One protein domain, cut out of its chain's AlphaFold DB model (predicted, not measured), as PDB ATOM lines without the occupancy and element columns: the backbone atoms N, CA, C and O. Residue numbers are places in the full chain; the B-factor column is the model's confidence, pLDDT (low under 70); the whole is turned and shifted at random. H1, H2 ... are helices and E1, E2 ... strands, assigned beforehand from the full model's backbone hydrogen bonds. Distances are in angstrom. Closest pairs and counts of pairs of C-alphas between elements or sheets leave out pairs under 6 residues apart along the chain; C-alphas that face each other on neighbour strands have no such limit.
ATOM      1  N   TYR A  24     -14.733  11.497 -12.110       95.56
ATOM      2  CA  TYR A  24     -13.905  10.446 -12.692       95.56
ATOM      3  C   TYR A  24     -13.725   9.288 -11.703       95.56
ATOM      4  O   TYR A  24     -13.580   9.507 -10.500       95.56
ATOM      5  N   ILE A  25     -13.734   8.059 -12.218       95.19
ATOM      6  CA  ILE A  25     -13.445   6.842 -11.456       95.19
ATOM      7  C   ILE A  25     -12.442   6.043 -12.285       95.19
ATOM      8  O   ILE A  25     -12.704   5.776 -13.457       95.19
ATOM      9  N   ASP A  26     -11.309   5.691 -11.683       95.19
ATOM     10  CA  ASP A  26     -10.277   4.872 -12.327       95.19
ATOM     11  C   ASP A  26     -10.732   3.405 -12.475       95.19
ATOM     12  O   ASP A  26     -11.664   2.950 -11.805       95.19
ATOM     13  N   GLY A  27     -10.073   2.653 -13.357       94.25
ATOM     14  CA  GLY A  27     -10.315   1.220 -13.540       94.25
ATOM     15  C   GLY A  27     -11.663   0.882 -14.181       94.25
ATOM     16  O   GLY A  27     -12.204  -0.199 -13.945       94.25
ATOM     17  N   MET A  28     -12.236   1.800 -14.968       97.00
ATOM     18  CA  MET A  28     -13.417   1.498 -15.781       97.00
ATOM     19  C   MET A  28     -13.056   0.549 -16.938       97.00
ATOM     20  O   MET A  28     -11.910   0.559 -17.385       97.00
ATOM     21  N   PRO A  29     -14.008  -0.270 -17.430       97.50
ATOM     22  CA  PRO A  29     -13.716  -1.296 -18.434       97.50
ATOM     23  C   PRO A  29     -13.086  -0.735 -19.716       97.50
ATOM     24  O   PRO A  29     -13.565   0.279 -20.234       97.50
ATOM     25  N   ASP A  30     -12.073  -1.423 -20.256       98.44
ATOM     26  CA  ASP A  30     -11.703  -1.298 -21.670       98.44
ATOM     27  C   ASP A  30     -12.876  -1.801 -22.527       98.44
ATOM     28  O   ASP A  30     -13.490  -2.826 -22.218       98.44
ATOM     29  N   ARG A  31     -13.206  -1.044 -23.572       98.50
ATOM     30  CA  ARG A  31     -14.353  -1.269 -24.449       98.50
ATOM     31  C   ARG A  31     -13.923  -1.297 -25.907       98.50
ATOM     32  O   ARG A  31     -13.060  -0.524 -26.332       98.50
ATOM     33  N   GLU A  32     -14.571  -2.162 -26.673       98.56
ATOM     34  CA  GLU A  32     -14.300  -2.340 -28.096       98.56
ATOM     35  C   GLU A  32     -14.805  -1.156 -28.937       98.56
ATOM     36  O   GLU A  32     -15.649  -0.354 -28.520       98.56
ATOM     37  N   PHE A  33     -14.312  -1.050 -30.173       98.44
ATOM     38  CA  PHE A  33     -14.730  -0.002 -31.104       98.44
ATOM     39  C   PHE A  33     -16.252  -0.029 -31.329       98.44
ATOM     40  O   PHE A  33     -16.816  -0.996 -31.841       98.44
ATOM     41  N   GLY A  34     -16.931   1.066 -30.982       98.31
ATOM     42  CA  GLY A  34     -18.380   1.192 -31.119       98.31
ATOM     43  C   GLY A  34     -19.185   0.413 -30.078       98.31
ATOM     44  O   GLY A  34     -20.411   0.354 -30.211       98.31
ATOM     45  N   GLU A  35     -18.542  -0.168 -29.060       98.75
ATOM     46  CA  GLU A  35     -19.230  -0.827 -27.952       98.75
ATOM     47  C   GLU A  35     -20.135   0.169 -27.216       98.75
ATOM     48  O   GLU A  35     -19.810   1.353 -27.072       98.75
ATOM     49  N   ASN A  36     -21.297  -0.309 -26.768       98.62
ATOM     50  CA  ASN A  36     -22.242   0.496 -26.010       98.62
ATOM     51  C   ASN A  36     -21.854   0.571 -24.530       98.62
ATOM     52  O   ASN A  36     -21.788  -0.457 -23.859       98.62
ATOM     53  N   MET A  37     -21.683   1.787 -24.008       98.31
ATOM     54  CA  MET A  37     -21.457   2.011 -22.576       98.31
ATOM     55  C   MET A  37     -22.743   2.270 -21.773       98.31
ATOM     56  O   MET A  37     -22.680   2.348 -20.547       98.31
ATOM     57  N   ALA A  38     -23.906   2.411 -22.420       98.12
ATOM     58  CA  ALA A  38     -25.175   2.664 -21.740       98.12
ATOM     59  C   ALA A  38     -25.867   1.365 -21.298       98.12
ATOM     60  O   ALA A  38     -26.317   0.569 -22.125       98.12
ATOM     61  N   PHE A  39     -26.003   1.187 -19.983       98.00
ATOM     62  CA  PHE A  39     -26.752   0.102 -19.335       98.00
ATOM     63  C   PHE A  39     -28.066   0.584 -18.700       98.00
ATOM     64  O   PHE A  39     -28.794  -0.198 -18.091       98.00
ATOM     65  N   THR A  40     -28.374   1.871 -18.839       97.56
ATOM     66  CA  THR A  40     -29.627   2.507 -18.421       97.56
ATOM     67  C   THR A  40     -30.345   3.120 -19.627       97.56
ATOM     68  O   THR A  40     -29.676   3.433 -20.615       97.56
ATOM     69  N   PRO A  41     -31.678   3.317 -19.567       97.06
ATOM     70  CA  PRO A  41     -32.434   3.965 -20.638       97.06
ATOM     71  C   PRO A  41     -31.922   5.367 -20.995       97.06
ATOM     72  O   PRO A  41     -31.320   6.051 -20.165       97.06
ATOM     73  N   GLY A  42     -32.174   5.759 -22.245       96.94
ATOM     74  CA  GLY A  42     -31.940   7.096 -22.778       96.94
ATOM     75  C   GLY A  42     -32.048   7.158 -24.298       96.94
ATOM     76  O   GLY A  42     -32.049   6.124 -24.975       96.94
ATOM     77  N   GLU A  43     -32.137   8.369 -24.849       97.75
ATOM     78  CA  GLU A  43     -32.091   8.579 -26.299       97.75
ATOM     79  C   GLU A  43     -30.740   8.100 -26.837       97.75
ATOM     80  O   GLU A  43     -29.701   8.609 -26.435       97.75
ATOM     81  N   THR A  44     -30.732   7.106 -27.726       97.62
ATOM     82  CA  THR A  44     -29.485   6.503 -28.219       97.62
ATOM     83  C   THR A  44     -28.669   7.498 -29.043       97.62
ATOM     84  O   THR A  44     -29.197   8.163 -29.929       97.62
ATOM     85  N   ALA A  45     -27.358   7.519 -28.822       98.12
ATOM     86  CA  ALA A  45     -26.408   8.333 -29.564       98.12
ATOM     87  C   ALA A  45     -25.185   7.517 -30.013       98.12
ATOM     88  O   ALA A  45     -24.763   6.555 -29.365       98.12
ATOM     89  N   LEU A  46     -24.590   7.939 -31.131       98.31
ATOM     90  CA  LEU A  46     -23.283   7.479 -31.593       98.31
ATOM     91  C   LEU A  46     -22.320   8.665 -31.580       98.31
ATOM     92  O   LEU A  46     -22.465   9.592 -32.379       98.31
ATOM     93  N   VAL A  47     -21.316   8.604 -30.713       98.25
ATOM     94  CA  VAL A  47     -20.206   9.557 -30.706       98.25
ATOM     95  C   VAL A  47     -19.066   8.937 -31.500       98.25
ATOM     96  O   VAL A  47     -18.635   7.823 -31.211       98.25
ATOM     97  N   ARG A  48     -18.593   9.632 -32.531       97.81
ATOM     98  CA  ARG A  48     -17.473   9.177 -33.359       97.81
ATOM     99  C   ARG A  48     -16.573  10.342 -33.712       97.81
ATOM    100  O   ARG A  48     -17.049  11.464 -33.882       97.81
ATOM    101  N   GLY A  49     -15.295  10.057 -33.879       97.56
ATOM    102  CA  GLY A  49     -14.308  11.068 -34.215       97.56
ATOM    103  C   GLY A  49     -12.970  10.447 -34.563       97.56
ATOM    104  O   GLY A  49     -12.860   9.235 -34.756       97.56
ATOM    105  N   ARG A  50     -11.956  11.305 -34.659       97.81
ATOM    106  CA  ARG A  50     -10.569  10.910 -34.888       97.81
ATOM    107  C   ARG A  50      -9.659  11.629 -33.909       97.81
ATOM    108  O   ARG A  50      -9.882  12.802 -33.624       97.81
ATOM    109  N   VAL A  51      -8.629  10.936 -33.445       98.12
ATOM    110  CA  VAL A  51      -7.530  11.518 -32.679       98.12
ATOM    111  C   VAL A  51      -6.348  11.700 -33.624       98.12
ATOM    112  O   VAL A  51      -5.904  10.757 -34.286       98.12
ATOM    113  N   VAL A  52      -5.865  12.935 -33.710       97.25
ATOM    114  CA  VAL A  52      -4.768  13.339 -34.592       97.25
ATOM    115  C   VAL A  52      -3.754  14.185 -33.830       97.25
ATOM    116  O   VAL A  52      -4.086  14.785 -32.809       97.25
ATOM    117  N   ASP A  53      -2.520  14.239 -34.324       95.19
ATOM    118  CA  ASP A  53      -1.534  15.211 -33.857       95.19
ATOM    119  C   ASP A  53      -1.787  16.616 -34.439       95.19
ATOM    120  O   ASP A  53      -2.684  16.837 -35.257       95.19
ATOM    121  N   VAL A  54      -0.954  17.584 -34.046       93.44
ATOM    122  CA  VAL A  54      -1.049  18.986 -34.500       93.44
ATOM    123  C   VAL A  54      -0.829  19.182 -36.006       93.44
ATOM    124  O   VAL A  54      -1.152  20.249 -36.525       93.44
ATOM    125  N   ASN A  55      -0.295  18.174 -36.701       93.50
ATOM    126  CA  ASN A  55      -0.098  18.162 -38.150       93.50
ATOM    127  C   ASN A  55      -1.215  17.389 -38.878       93.50
ATOM    128  O   ASN A  55      -1.156  17.225 -40.096       93.50
ATOM    129  N   GLY A  56      -2.221  16.891 -38.149       93.88
ATOM    130  CA  GLY A  56      -3.327  16.106 -38.690       93.88
ATOM    131  C   GLY A  56      -3.007  14.624 -38.912       93.88
ATOM    132  O   GLY A  56      -3.813  13.916 -39.522       93.88
ATOM    133  N   LYS A  57      -1.860  14.122 -38.434       96.88
ATOM    134  CA  LYS A  57      -1.514  12.700 -38.540       96.88
ATOM    135  C   LYS A  57      -2.335  11.888 -37.541       96.88
ATOM    136  O   LYS A  57      -2.383  12.222 -36.362       96.88
ATOM    137  N   ALA A  58      -2.938  10.797 -38.010       98.19
ATOM    138  CA  ALA A  58      -3.691   9.865 -37.176       98.19
ATOM    139  C   ALA A  58      -2.846   9.275 -36.038       98.19
ATOM    140  O   ALA A  58      -1.709   8.844 -36.259       98.19
ATOM    141  N   LEU A  59      -3.430   9.214 -34.841       98.19
ATOM    142  CA  LEU A  59      -2.835   8.569 -33.674       98.19
ATOM    143  C   LEU A  59      -3.555   7.251 -33.393       98.19
ATOM    144  O   LEU A  59      -4.666   7.251 -32.865       98.19
ATOM    145  N   ALA A  60      -2.918   6.135 -33.750       98.50
ATOM    146  CA  ALA A  60      -3.430   4.793 -33.489       98.50
ATOM    147  C   ALA A  60      -3.185   4.357 -32.037       98.50
ATOM    148  O   ALA A  60      -2.123   4.629 -31.475       98.50
ATOM    149  N   GLY A  61      -4.156   3.660 -31.440       98.25
ATOM    150  CA  GLY A  61      -4.068   3.163 -30.066       98.25
ATOM    151  C   GLY A  61      -4.149   4.241 -28.980       98.25
ATOM    152  O   GLY A  61      -3.873   3.940 -27.816       98.25
ATOM    153  N   ALA A  62      -4.526   5.475 -29.332       98.38
ATOM    154  CA  ALA A  62      -4.808   6.529 -28.366       98.38
ATOM    155  C   ALA A  62      -5.978   6.101 -27.475       98.38
ATOM    156  O   ALA A  62      -6.966   5.554 -27.964       98.38
ATOM    157  N   VAL A  63      -5.846   6.328 -26.171       98.25
ATOM    158  CA  VAL A  63      -6.819   5.903 -25.162       98.25
ATOM    159  C   VAL A  63      -7.764   7.057 -24.847       98.25
ATOM    160  O   VAL A  63      -7.298   8.161 -24.578       98.25
ATOM    161  N   LEU A  64      -9.070   6.793 -24.863       98.31
ATOM    162  CA  LEU A  64     -10.118   7.735 -24.475       98.31
ATOM    163  C   LEU A  64     -10.846   7.187 -23.246       98.31
ATOM    164  O   LEU A  64     -11.586   6.210 -23.363       98.31
ATOM    165  N   ASP A  65     -10.650   7.812 -22.087       98.19
ATOM    166  CA  ASP A  65     -11.438   7.527 -20.885       98.19
ATOM    167  C   ASP A  65     -12.677   8.419 -20.892       98.19
ATOM    168  O   ASP A  65     -12.575   9.630 -20.752       98.19
ATOM    169  N   VAL A  66     -13.858   7.825 -21.057       98.00
ATOM    170  CA  VAL A  66     -15.098   8.571 -21.285       98.00
ATOM    171  C   VAL A  66     -16.093   8.342 -20.157       98.00
ATOM    172  O   VAL A  66     -16.263   7.212 -19.694       98.00
ATOM    173  N   TRP A  67     -16.764   9.409 -19.708       98.12
ATOM    174  CA  TRP A  67     -17.851   9.321 -18.730       98.12
ATOM    175  C   TRP A  67     -18.922  10.412 -18.894       98.12
ATOM    176  O   TRP A  67     -18.642  11.554 -19.263       98.12
ATOM    177  N   GLN A  68     -20.172  10.068 -18.567       98.19
ATOM    178  CA  GLN A  68     -21.320  10.988 -18.581       98.19
ATOM    179  C   GLN A  68     -22.375  10.612 -17.522       98.19
ATOM    180  O   GLN A  68     -22.303   9.552 -16.900       98.19
ATOM    181  N   THR A  69     -23.362  11.486 -17.307       97.56
ATOM    182  CA  THR A  69     -24.524  11.207 -16.447       97.56
ATOM    183  C   THR A  69     -25.580  10.371 -17.169       97.56
ATOM    184  O   THR A  69     -25.729  10.473 -18.390       97.56
ATOM    185  N   ALA A  70     -26.361   9.605 -16.404       97.56
ATOM    186  CA  ALA A  70     -27.612   9.007 -16.878       97.56
ATOM    187  C   ALA A  70     -28.730  10.061 -17.008       97.56
ATOM    188  O   ALA A  70     -28.547  11.214 -16.616       97.56
ATOM    189  N   GLU A  71     -29.908   9.669 -17.512       95.94
ATOM    190  CA  GLU A  71     -31.082  10.558 -17.648       95.94
ATOM    191  C   GLU A  71     -31.525  11.201 -16.329       95.94
ATOM    192  O   GLU A  71     -32.077  12.298 -16.321       95.94
ATOM    193  N   ASN A  72     -31.250  10.553 -15.196       95.06
ATOM    194  CA  ASN A  72     -31.530  11.117 -13.878       95.06
ATOM    195  C   ASN A  72     -30.524  12.203 -13.441       95.06
ATOM    196  O   ASN A  72     -30.588  12.662 -12.303       95.06
ATOM    197  N   GLY A  73     -29.583  12.587 -14.310       95.50
ATOM    198  CA  GLY A  73     -28.564  13.603 -14.043       95.50
ATOM    199  C   GLY A  73     -27.448  13.147 -13.101       95.50
ATOM    200  O   GLY A  73     -26.657  13.974 -12.658       95.50
ATOM    201  N   MET A  74     -27.367  11.848 -12.788       96.00
ATOM    202  CA  MET A  74     -26.391  11.294 -11.849       96.00
ATOM    203  C   MET A  74     -25.364  10.423 -12.571       96.00
ATOM    204  O   MET A  74     -25.694   9.663 -13.488       96.00
ATOM    205  N   TYR A  75     -24.115  10.486 -12.116       96.44
ATOM    206  CA  TYR A  75     -23.066   9.566 -12.547       96.44
ATOM    207  C   TYR A  75     -23.182   8.215 -11.829       96.44
ATOM    208  O   TYR A  75     -23.533   8.152 -10.646       96.44
ATOM    209  N   SER A  76     -22.790   7.132 -12.501       94.94
ATOM    210  CA  SER A  76     -22.549   5.852 -11.827       94.94
ATOM    211  C   SER A  76     -21.446   6.012 -10.769       94.94
ATOM    212  O   SER A  76     -20.469   6.742 -10.977       94.94
ATOM    213  N   GLY A  77     -21.643   5.404  -9.595       90.94
ATOM    214  CA  GLY A  77     -20.813   5.600  -8.398       90.94
ATOM    215  C   GLY A  77     -21.307   6.719  -7.470       90.94
ATOM    216  O   GLY A  77     -21.207   6.576  -6.256       90.94
ATOM    217  N   GLN A  78     -21.915   7.779  -8.018       92.69
ATOM    218  CA  GLN A  78     -22.696   8.738  -7.225       92.69
ATOM    219  C   GLN A  78     -24.093   8.171  -6.943       92.69
ATOM    220  O   GLN A  78     -24.553   8.178  -5.804       92.69
ATOM    221  N   ASP A  79     -24.756   7.645  -7.976       95.12
ATOM    222  CA  ASP A  79     -25.934   6.795  -7.821       95.12
ATOM    223  C   ASP A  79     -25.491   5.329  -7.791       95.12
ATOM    224  O   ASP A  79     -25.199   4.724  -8.825       95.12
ATOM    225  N   THR A  80     -25.423   4.759  -6.589       93.62
ATOM    226  CA  THR A  80     -24.961   3.381  -6.355       93.62
ATOM    227  C   THR A  80     -25.925   2.314  -6.875       93.62
ATOM    228  O   THR A  80     -25.584   1.134  -6.871       93.62
ATOM    229  N   ARG A  81     -27.119   2.704  -7.342       96.62
ATOM    230  CA  ARG A  81     -28.084   1.793  -7.975       96.62
ATOM    231  C   ARG A  81     -27.777   1.558  -9.453       96.62
ATOM    232  O   ARG A  81     -28.304   0.612 -10.030       96.62
ATOM    233  N   GLN A  82     -26.974   2.422 -10.080       97.75
ATOM    234  CA  GLN A  82     -26.565   2.223 -11.468       97.75
ATOM    235  C   GLN A  82     -25.568   1.057 -11.574       97.75
ATOM    236  O   GLN A  82     -24.732   0.894 -10.681       97.75
ATOM    237  N   PRO A  83     -25.596   0.271 -12.667       97.38
ATOM    238  CA  PRO A  83     -24.629  -0.801 -12.880       97.38
ATOM    239  C   PRO A  83     -23.181  -0.297 -12.897       97.38
ATOM    240  O   PRO A  83     -22.898   0.822 -13.337       97.38
ATOM    241  N   PHE A  84     -22.242  -1.148 -12.474       96.31
ATOM    242  CA  PHE A  84     -20.814  -0.864 -12.614       96.31
ATOM    243  C   PHE A  84     -20.457  -0.601 -14.084       96.31
ATOM    244  O   PHE A  84     -20.921  -1.301 -14.983       96.31
ATOM    245  N   GLY A  85     -19.651   0.434 -14.330       96.56
ATOM    246  CA  GLY A  85     -19.270   0.845 -15.680       96.56
ATOM    247  C   GLY A  85     -20.396   1.482 -16.505       96.56
ATOM    248  O   GLY A  85     -20.161   1.786 -17.673       96.56
ATOM    249  N   ASN A  86     -21.597   1.707 -15.948       98.38
ATOM    250  CA  ASN A  86     -22.662   2.398 -16.676       98.38
ATOM    251  C   ASN A  86     -22.203   3.799 -17.088       98.38
ATOM    252  O   ASN A  86     -21.770   4.578 -16.232       98.38
ATOM    253  N   LEU A  87     -22.326   4.096 -18.384       98.38
ATOM    254  CA  LEU A  87     -21.966   5.370 -19.007       98.38
ATOM    255  C   LEU A  87     -20.517   5.787 -18.735       98.38
ATOM    256  O   LEU A  87     -20.211   6.976 -18.610       98.38
ATOM    257  N   ARG A  88     -19.639   4.785 -18.616       98.56
ATOM    258  CA  ARG A  88     -18.195   4.917 -18.447       98.56
ATOM    259  C   ARG A  88     -17.470   3.877 -19.290       98.56
ATOM    260  O   ARG A  88     -17.940   2.742 -19.410       98.56
ATOM    261  N   GLY A  89     -16.306   4.218 -19.823       97.88
ATOM    262  CA  GLY A  89     -15.474   3.242 -20.516       97.88
ATOM    263  C   GLY A  89     -14.184   3.815 -21.067       97.88
ATOM    264  O   GLY A  89     -14.091   5.013 -21.328       97.88
ATOM    265  N   ARG A  90     -13.217   2.925 -21.265       98.50
ATOM    266  CA  ARG A  90     -11.939   3.204 -21.903       98.50
ATOM    267  C   ARG A  90     -11.959   2.676 -23.335       98.50
ATOM    268  O   ARG A  90     -11.992   1.470 -23.541       98.50
ATOM    269  N   TYR A  91     -11.924   3.562 -24.320       98.56
ATOM    270  CA  TYR A  91     -11.891   3.204 -25.742       98.56
ATOM    271  C   TYR A  91     -10.503   3.435 -26.331       98.56
ATOM    272  O   TYR A  91      -9.695   4.184 -25.778       98.56
ATOM    273  N   ARG A  92     -10.224   2.803 -27.474       98.62
ATOM    274  CA  ARG A  92      -8.970   2.985 -28.212       98.62
ATOM    275  C   ARG A  92      -9.232   3.357 -29.657       98.62
ATOM    276  O   ARG A  92     -10.175   2.852 -30.265       98.62
ATOM    277  N   THR A  93      -8.389   4.224 -30.203       98.69
ATOM    278  CA  THR A  93      -8.430   4.524 -31.631       98.69
ATOM    279  C   THR A  93      -7.874   3.385 -32.474       98.69
ATOM    280  O   THR A  93      -6.911   2.715 -32.089       98.69
ATOM    281  N   ASP A  94      -8.464   3.192 -33.650       98.44
ATOM    282  CA  ASP A  94      -7.968   2.263 -34.663       98.44
ATOM    283  C   ASP A  94      -6.709   2.786 -35.387       98.44
ATOM    284  O   ASP A  94      -6.146   3.827 -35.040       98.44
ATOM    285  N   ALA A  95      -6.256   2.054 -36.409       98.25
ATOM    286  CA  ALA A  95      -5.073   2.401 -37.200       98.25
ATOM    287  C   ALA A  95      -5.177   3.764 -37.915       98.25
ATOM    288  O   ALA A  95      -4.155   4.419 -38.125       98.25
ATOM    289  N   ASP A  96      -6.392   4.216 -38.235       98.12
ATOM    290  CA  ASP A  96      -6.673   5.503 -38.883       98.12
ATOM    291  C   ASP A  96      -6.948   6.626 -37.865       98.12
ATOM    292  O   ASP A  96      -7.301   7.761 -38.232       98.12
ATOM    293  N   GLY A  97      -6.748   6.328 -36.576       98.38
ATOM    294  CA  GLY A  97      -6.989   7.227 -35.458       98.38
ATOM    295  C   GLY A  97      -8.472   7.389 -35.130       98.38
ATOM    296  O   GLY A  97      -8.814   8.303 -34.386       98.38
ATOM    297  N   CYS A  98      -9.365   6.568 -35.686       98.62
ATOM    298  CA  CYS A  98     -10.803   6.702 -35.487       98.62
ATOM    299  C   CYS A  98     -11.253   6.035 -34.188       98.62
ATOM    300  O   CYS A  98     -10.716   5.006 -33.787       98.62
ATOM    301  N   PHE A  99     -12.291   6.585 -33.563       98.62
ATOM    302  CA  PHE A  99     -13.009   5.948 -32.461       98.62
ATOM    303  C   PHE A  99     -14.521   6.024 -32.692       98.62
ATOM    304  O   PHE A  99     -15.025   6.923 -33.376       98.62
ATOM    305  N   ALA A 100     -15.251   5.101 -32.074       98.56
ATOM    306  CA  ALA A 100     -16.703   5.119 -32.011       98.56
ATOM    307  C   ALA A 100     -17.176   4.642 -30.636       98.56
ATOM    308  O   ALA A 100     -16.617   3.701 -30.078       98.56
ATOM    309  N   ILE A 101     -18.219   5.281 -30.115       98.69
ATOM    310  CA  ILE A 101     -18.807   5.015 -28.803       98.69
ATOM    311  C   ILE A 101     -20.323   5.057 -28.961       98.69
ATOM    312  O   ILE A 101     -20.886   6.082 -29.360       98.69
ATOM    313  N   ARG A 102     -20.999   3.951 -28.646       98.69
ATOM    314  CA  ARG A 102     -22.459   3.948 -28.504       98.69
ATOM    315  C   ARG A 102     -22.812   4.317 -27.065       98.69
ATOM    316  O   ARG A 102     -22.200   3.828 -26.118       98.69
ATOM    317  N   THR A 103     -23.761   5.229 -26.911       98.62
ATOM    318  CA  THR A 103     -24.179   5.766 -25.611       98.62
ATOM    319  C   THR A 103     -25.602   6.325 -25.716       98.62
ATOM    320  O   THR A 103     -26.316   6.035 -26.678       98.62
ATOM    321  N   ILE A 104     -26.009   7.136 -24.744       98.44
ATOM    322  CA  ILE A 104     -27.204   7.973 -24.778       98.44
ATOM    323  C   ILE A 104     -26.836   9.458 -24.888       98.44
ATOM    324  O   ILE A 104     -25.743   9.863 -24.478       98.44
ATOM    325  N   VAL A 105     -27.748  10.283 -25.398       97.50
ATOM    326  CA  VAL A 105     -27.621  11.745 -25.387       97.50
ATOM    327  C   VAL A 105     -27.485  12.216 -23.930       97.50
ATOM    328  O   VAL A 105     -28.354  11.909 -23.112       97.50
ATOM    329  N   PRO A 106     -26.401  12.928 -23.560       95.31
ATOM    330  CA  PRO A 106     -26.262  13.450 -22.207       95.31
ATOM    331  C   PRO A 106     -27.366  14.461 -21.890       95.31
ATOM    332  O   PRO A 106     -27.820  15.202 -22.760       95.31
ATOM    333  N   VAL A 107     -27.745  14.545 -20.619       94.50
ATOM    334  CA  VAL A 107     -28.736  15.511 -20.127       94.50
ATOM    335  C   VAL A 107     -28.069  16.600 -19.291       94.50
ATOM    336  O   VAL A 107     -26.989  16.406 -18.730       94.50
ATOM    337  N   ALA A 108     -28.706  17.768 -19.208       93.56
ATOM    338  CA  ALA A 108     -28.302  18.803 -18.262       93.56
ATOM    339  C   ALA A 108     -28.556  18.327 -16.824       93.56
ATOM    340  O   ALA A 108     -29.540  17.638 -16.560       93.56
ATOM    341  N   TYR A 109     -27.697  18.723 -15.887       92.69
ATOM    342  CA  TYR A 109     -27.845  18.348 -14.479       92.69
ATOM    343  C   TYR A 109     -27.404  19.477 -13.542       92.69
ATOM    344  O   TYR A 109     -26.530  20.276 -13.901       92.69
ATOM    345  N   PRO A 110     -27.996  19.589 -12.344       91.38
ATOM    346  CA  PRO A 110     -27.588  20.580 -11.362       91.38
ATOM    347  C   PRO A 110     -26.355  20.118 -10.576       91.38
ATOM    348  O   PRO A 110     -26.181  18.932 -10.299       91.38
ATOM    349  N   ILE A 111     -25.511  21.062 -10.159       89.00
ATOM    350  CA  ILE A 111     -24.556  20.802  -9.071       89.00
ATOM    351  C   ILE A 111     -25.290  20.753  -7.719       89.00
ATOM    352  O   ILE A 111     -26.364  21.348  -7.610       89.00
ATOM    353  N   PRO A 112     -24.738  20.092  -6.681       88.00
ATOM    354  CA  PRO A 112     -25.364  20.055  -5.358       88.00
ATOM    355  C   PRO A 112     -25.648  21.460  -4.802       88.00
ATOM    356  O   PRO A 112     -24.763  22.319  -4.771       88.00
ATOM    357  N   THR A 113     -26.889  21.692  -4.366       90.56
ATOM    358  CA  THR A 113     -27.371  22.984  -3.839       90.56
ATOM    359  C   THR A 113     -27.725  22.954  -2.351       90.56
ATOM    360  O   THR A 113     -28.108  23.973  -1.785       90.56
ATOM    361  N   ASP A 114     -27.564  21.814  -1.692       91.12
ATOM    362  CA  ASP A 114     -27.826  21.606  -0.264       91.12
ATOM    363  C   ASP A 114     -26.689  22.105   0.649       91.12
ATOM    364  O   ASP A 114     -26.835  22.173   1.869       91.12
ATOM    365  N   GLY A 115     -25.554  22.495   0.064       91.62
ATOM    366  CA  GLY A 115     -24.388  23.010   0.776       91.62
ATOM    367  C   GLY A 115     -24.233  24.540   0.766       91.62
ATOM    368  O   GLY A 115     -25.040  25.284   0.201       91.62
ATOM    369  N   PRO A 116     -23.126  25.054   1.342       95.62
ATOM    370  CA  PRO A 116     -22.804  26.484   1.336       95.62
ATOM    371  C   PRO A 116     -22.748  27.103  -0.067       95.62
ATOM    372  O   PRO A 116     -23.162  28.245  -0.247       95.62
ATOM    373  N   VAL A 117     -22.286  26.338  -1.062       94.19
ATOM    374  CA  VAL A 117     -22.249  26.774  -2.466       94.19
ATOM    375  C   VAL A 117     -23.658  27.016  -3.006       94.19
ATOM    376  O   VAL A 117     -23.875  28.015  -3.682       94.19
ATOM    377  N   GLY A 118     -24.629  26.165  -2.662       93.75
ATOM    378  CA  GLY A 118     -26.023  26.359  -3.058       93.75
ATOM    379  C   GLY A 118     -26.616  27.649  -2.501       93.75
ATOM    380  O   GLY A 118     -27.175  28.437  -3.258       93.75
ATOM    381  N   ARG A 119     -26.383  27.933  -1.211       94.50
ATOM    382  CA  ARG A 119     -26.795  29.207  -0.588       94.50
ATOM    383  C   ARG A 119     -26.163  30.426  -1.261       94.50
ATOM    384  O   ARG A 119     -26.819  31.448  -1.415       94.50
ATOM    385  N   MET A 120     -24.899  30.324  -1.674       96.12
ATOM    386  CA  MET A 120     -24.219  31.394  -2.410       96.12
ATOM    387  C   MET A 120     -24.840  31.621  -3.797       96.12
ATOM    388  O   MET A 120     -24.993  32.766  -4.211       96.12
ATOM    389  N   LEU A 121     -25.181  30.551  -4.523       95.38
ATOM    390  CA  LEU A 121     -25.829  30.657  -5.835       95.38
ATOM    391  C   LEU A 121     -27.210  31.302  -5.728       95.38
ATOM    392  O   LEU A 121     -27.510  32.201  -6.512       95.38
ATOM    393  N   ASP A 122     -27.995  30.893  -4.730       94.75
ATOM    394  CA  ASP A 122     -29.312  31.459  -4.434       94.75
ATOM    395  C   ASP A 122     -29.217  32.957  -4.102       94.75
ATOM    396  O   ASP A 122     -29.847  33.786  -4.758       94.75
ATOM    397  N   ALA A 123     -28.307  33.334  -3.195       96.06
ATOM    398  CA  ALA A 123     -28.056  34.734  -2.846       96.06
ATOM    399  C   ALA A 123     -27.595  35.594  -4.040       96.06
ATOM    400  O   ALA A 123     -27.816  36.804  -4.058       96.06
ATOM    401  N   ALA A 124     -26.954  34.984  -5.041       96.06
ATOM    402  CA  ALA A 124     -26.517  35.647  -6.267       96.06
ATOM    403  C   ALA A 124     -27.558  35.599  -7.404       96.06
ATOM    404  O   ALA A 124     -27.257  36.065  -8.504       96.06
ATOM    405  N   ASN A 125     -28.743  35.017  -7.176       94.69
ATOM    406  CA  ASN A 125     -29.762  34.746  -8.195       94.69
ATOM    407  C   ASN A 125     -29.197  33.988  -9.419       94.69
ATOM    408  O   ASN A 125     -29.453  34.334 -10.576       94.69
ATOM    409  N   ARG A 126     -28.361  32.971  -9.165       95.44
ATOM    410  CA  ARG A 126     -27.724  32.133 -10.192       95.44
ATOM    411  C   ARG A 126     -28.267  30.710 -10.144       95.44
ATOM    412  O   ARG A 126     -28.367  30.108  -9.082       95.44
ATOM    413  N   HIS A 127     -28.531  30.129 -11.312       93.94
ATOM    414  CA  HIS A 127     -28.937  28.728 -11.409       93.94
ATOM    415  C   HIS A 127     -27.755  27.761 -11.201       93.94
ATOM    416  O   HIS A 127     -26.608  28.081 -11.516       93.94
ATOM    417  N   ALA A 128     -28.044  26.539 -10.743       94.06
ATOM    418  CA  ALA A 128     -27.044  25.494 -10.485       94.06
ATOM    419  C   ALA A 128     -26.820  24.516 -11.658       94.06
ATOM    420  O   ALA A 128     -26.036  23.578 -11.545       94.06
ATOM    421  N   TRP A 129     -27.519  24.703 -12.780       94.12
ATOM    422  CA  TRP A 129     -27.475  23.788 -13.924       94.12
ATOM    423  C   TRP A 129     -26.176  23.855 -14.725       94.12
ATOM    424  O   TRP A 129     -25.700  24.935 -15.080       94.12
ATOM    425  N   ARG A 130     -25.659  22.676 -15.073       92.00
ATOM    426  CA  ARG A 130     -24.642  22.473 -16.104       92.00
ATOM    427  C   ARG A 130     -25.322  22.022 -17.401       92.00
ATOM    428  O   ARG A 130     -26.247  21.209 -17.332       92.00
ATOM    429  N   PRO A 131     -24.866  22.498 -18.571       91.44
ATOM    430  CA  PRO A 131     -25.328  21.960 -19.845       91.44
ATOM    431  C   PRO A 131     -24.939  20.483 -19.975       91.44
ATOM    432  O   PRO A 131     -23.975  20.033 -19.351       91.44
TER     433      PRO A 131
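This is residues 24 to 131 of the 136 residues of the protein "1,2,4-benzenetriol 1,2-dioxygenase" of Pseudomonas sp. PNP5 (UniProt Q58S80). Little regular structure: two small two-stranded sheets, E1 with E4 and E2 with E3, sit among long loops, and an arm after E4 leads away to H1, then folds back on itself. The printed part has 108 residues, with E1, E2, E3, E4 and H1 in chain order; both sheets are antiparallel, and the class is mixed, with 32 residues in named elements. It is loose, radius of gyration of the C-alphas 16.9 A, spanning 52 by 35 by 26 A.

E1, residues 44 to 50, runs 20.5 A from C-alpha 44 at (-29.485, 6.503, -28.219). E2 is residues 63 to 67, 13.2 A; E3, 88 to 92, 13.6 A; E4, 98 to 104, 19.6 A. H1, residues 116 to 123, 10.6 A, ends at C-alpha 123 (-28.056, 34.734, -2.846).

E1 and E4 are antiparallel at 161 degrees, N 47 to O 101 2.9 A. E2 and E3 form a hairpin, N 64 to O 91 2.8 A. The closest C-alphas of E3 and E4, Arg 92 and Phe 99, are 6.6 A apart. H1 is apart from E1, E2 and E3; in it every O i to N i+4 pair is within hydrogen-bond range. Residues 109 to 110 pair antiparallel with 129 to 130.

The farthest C-alphas, Ala 95 and Ala 123, are 52.5 A apart. The links E1 to E2, E2 to E3 and E4 to H1 are long. The printed part has no cut, and no printed residue is under 70.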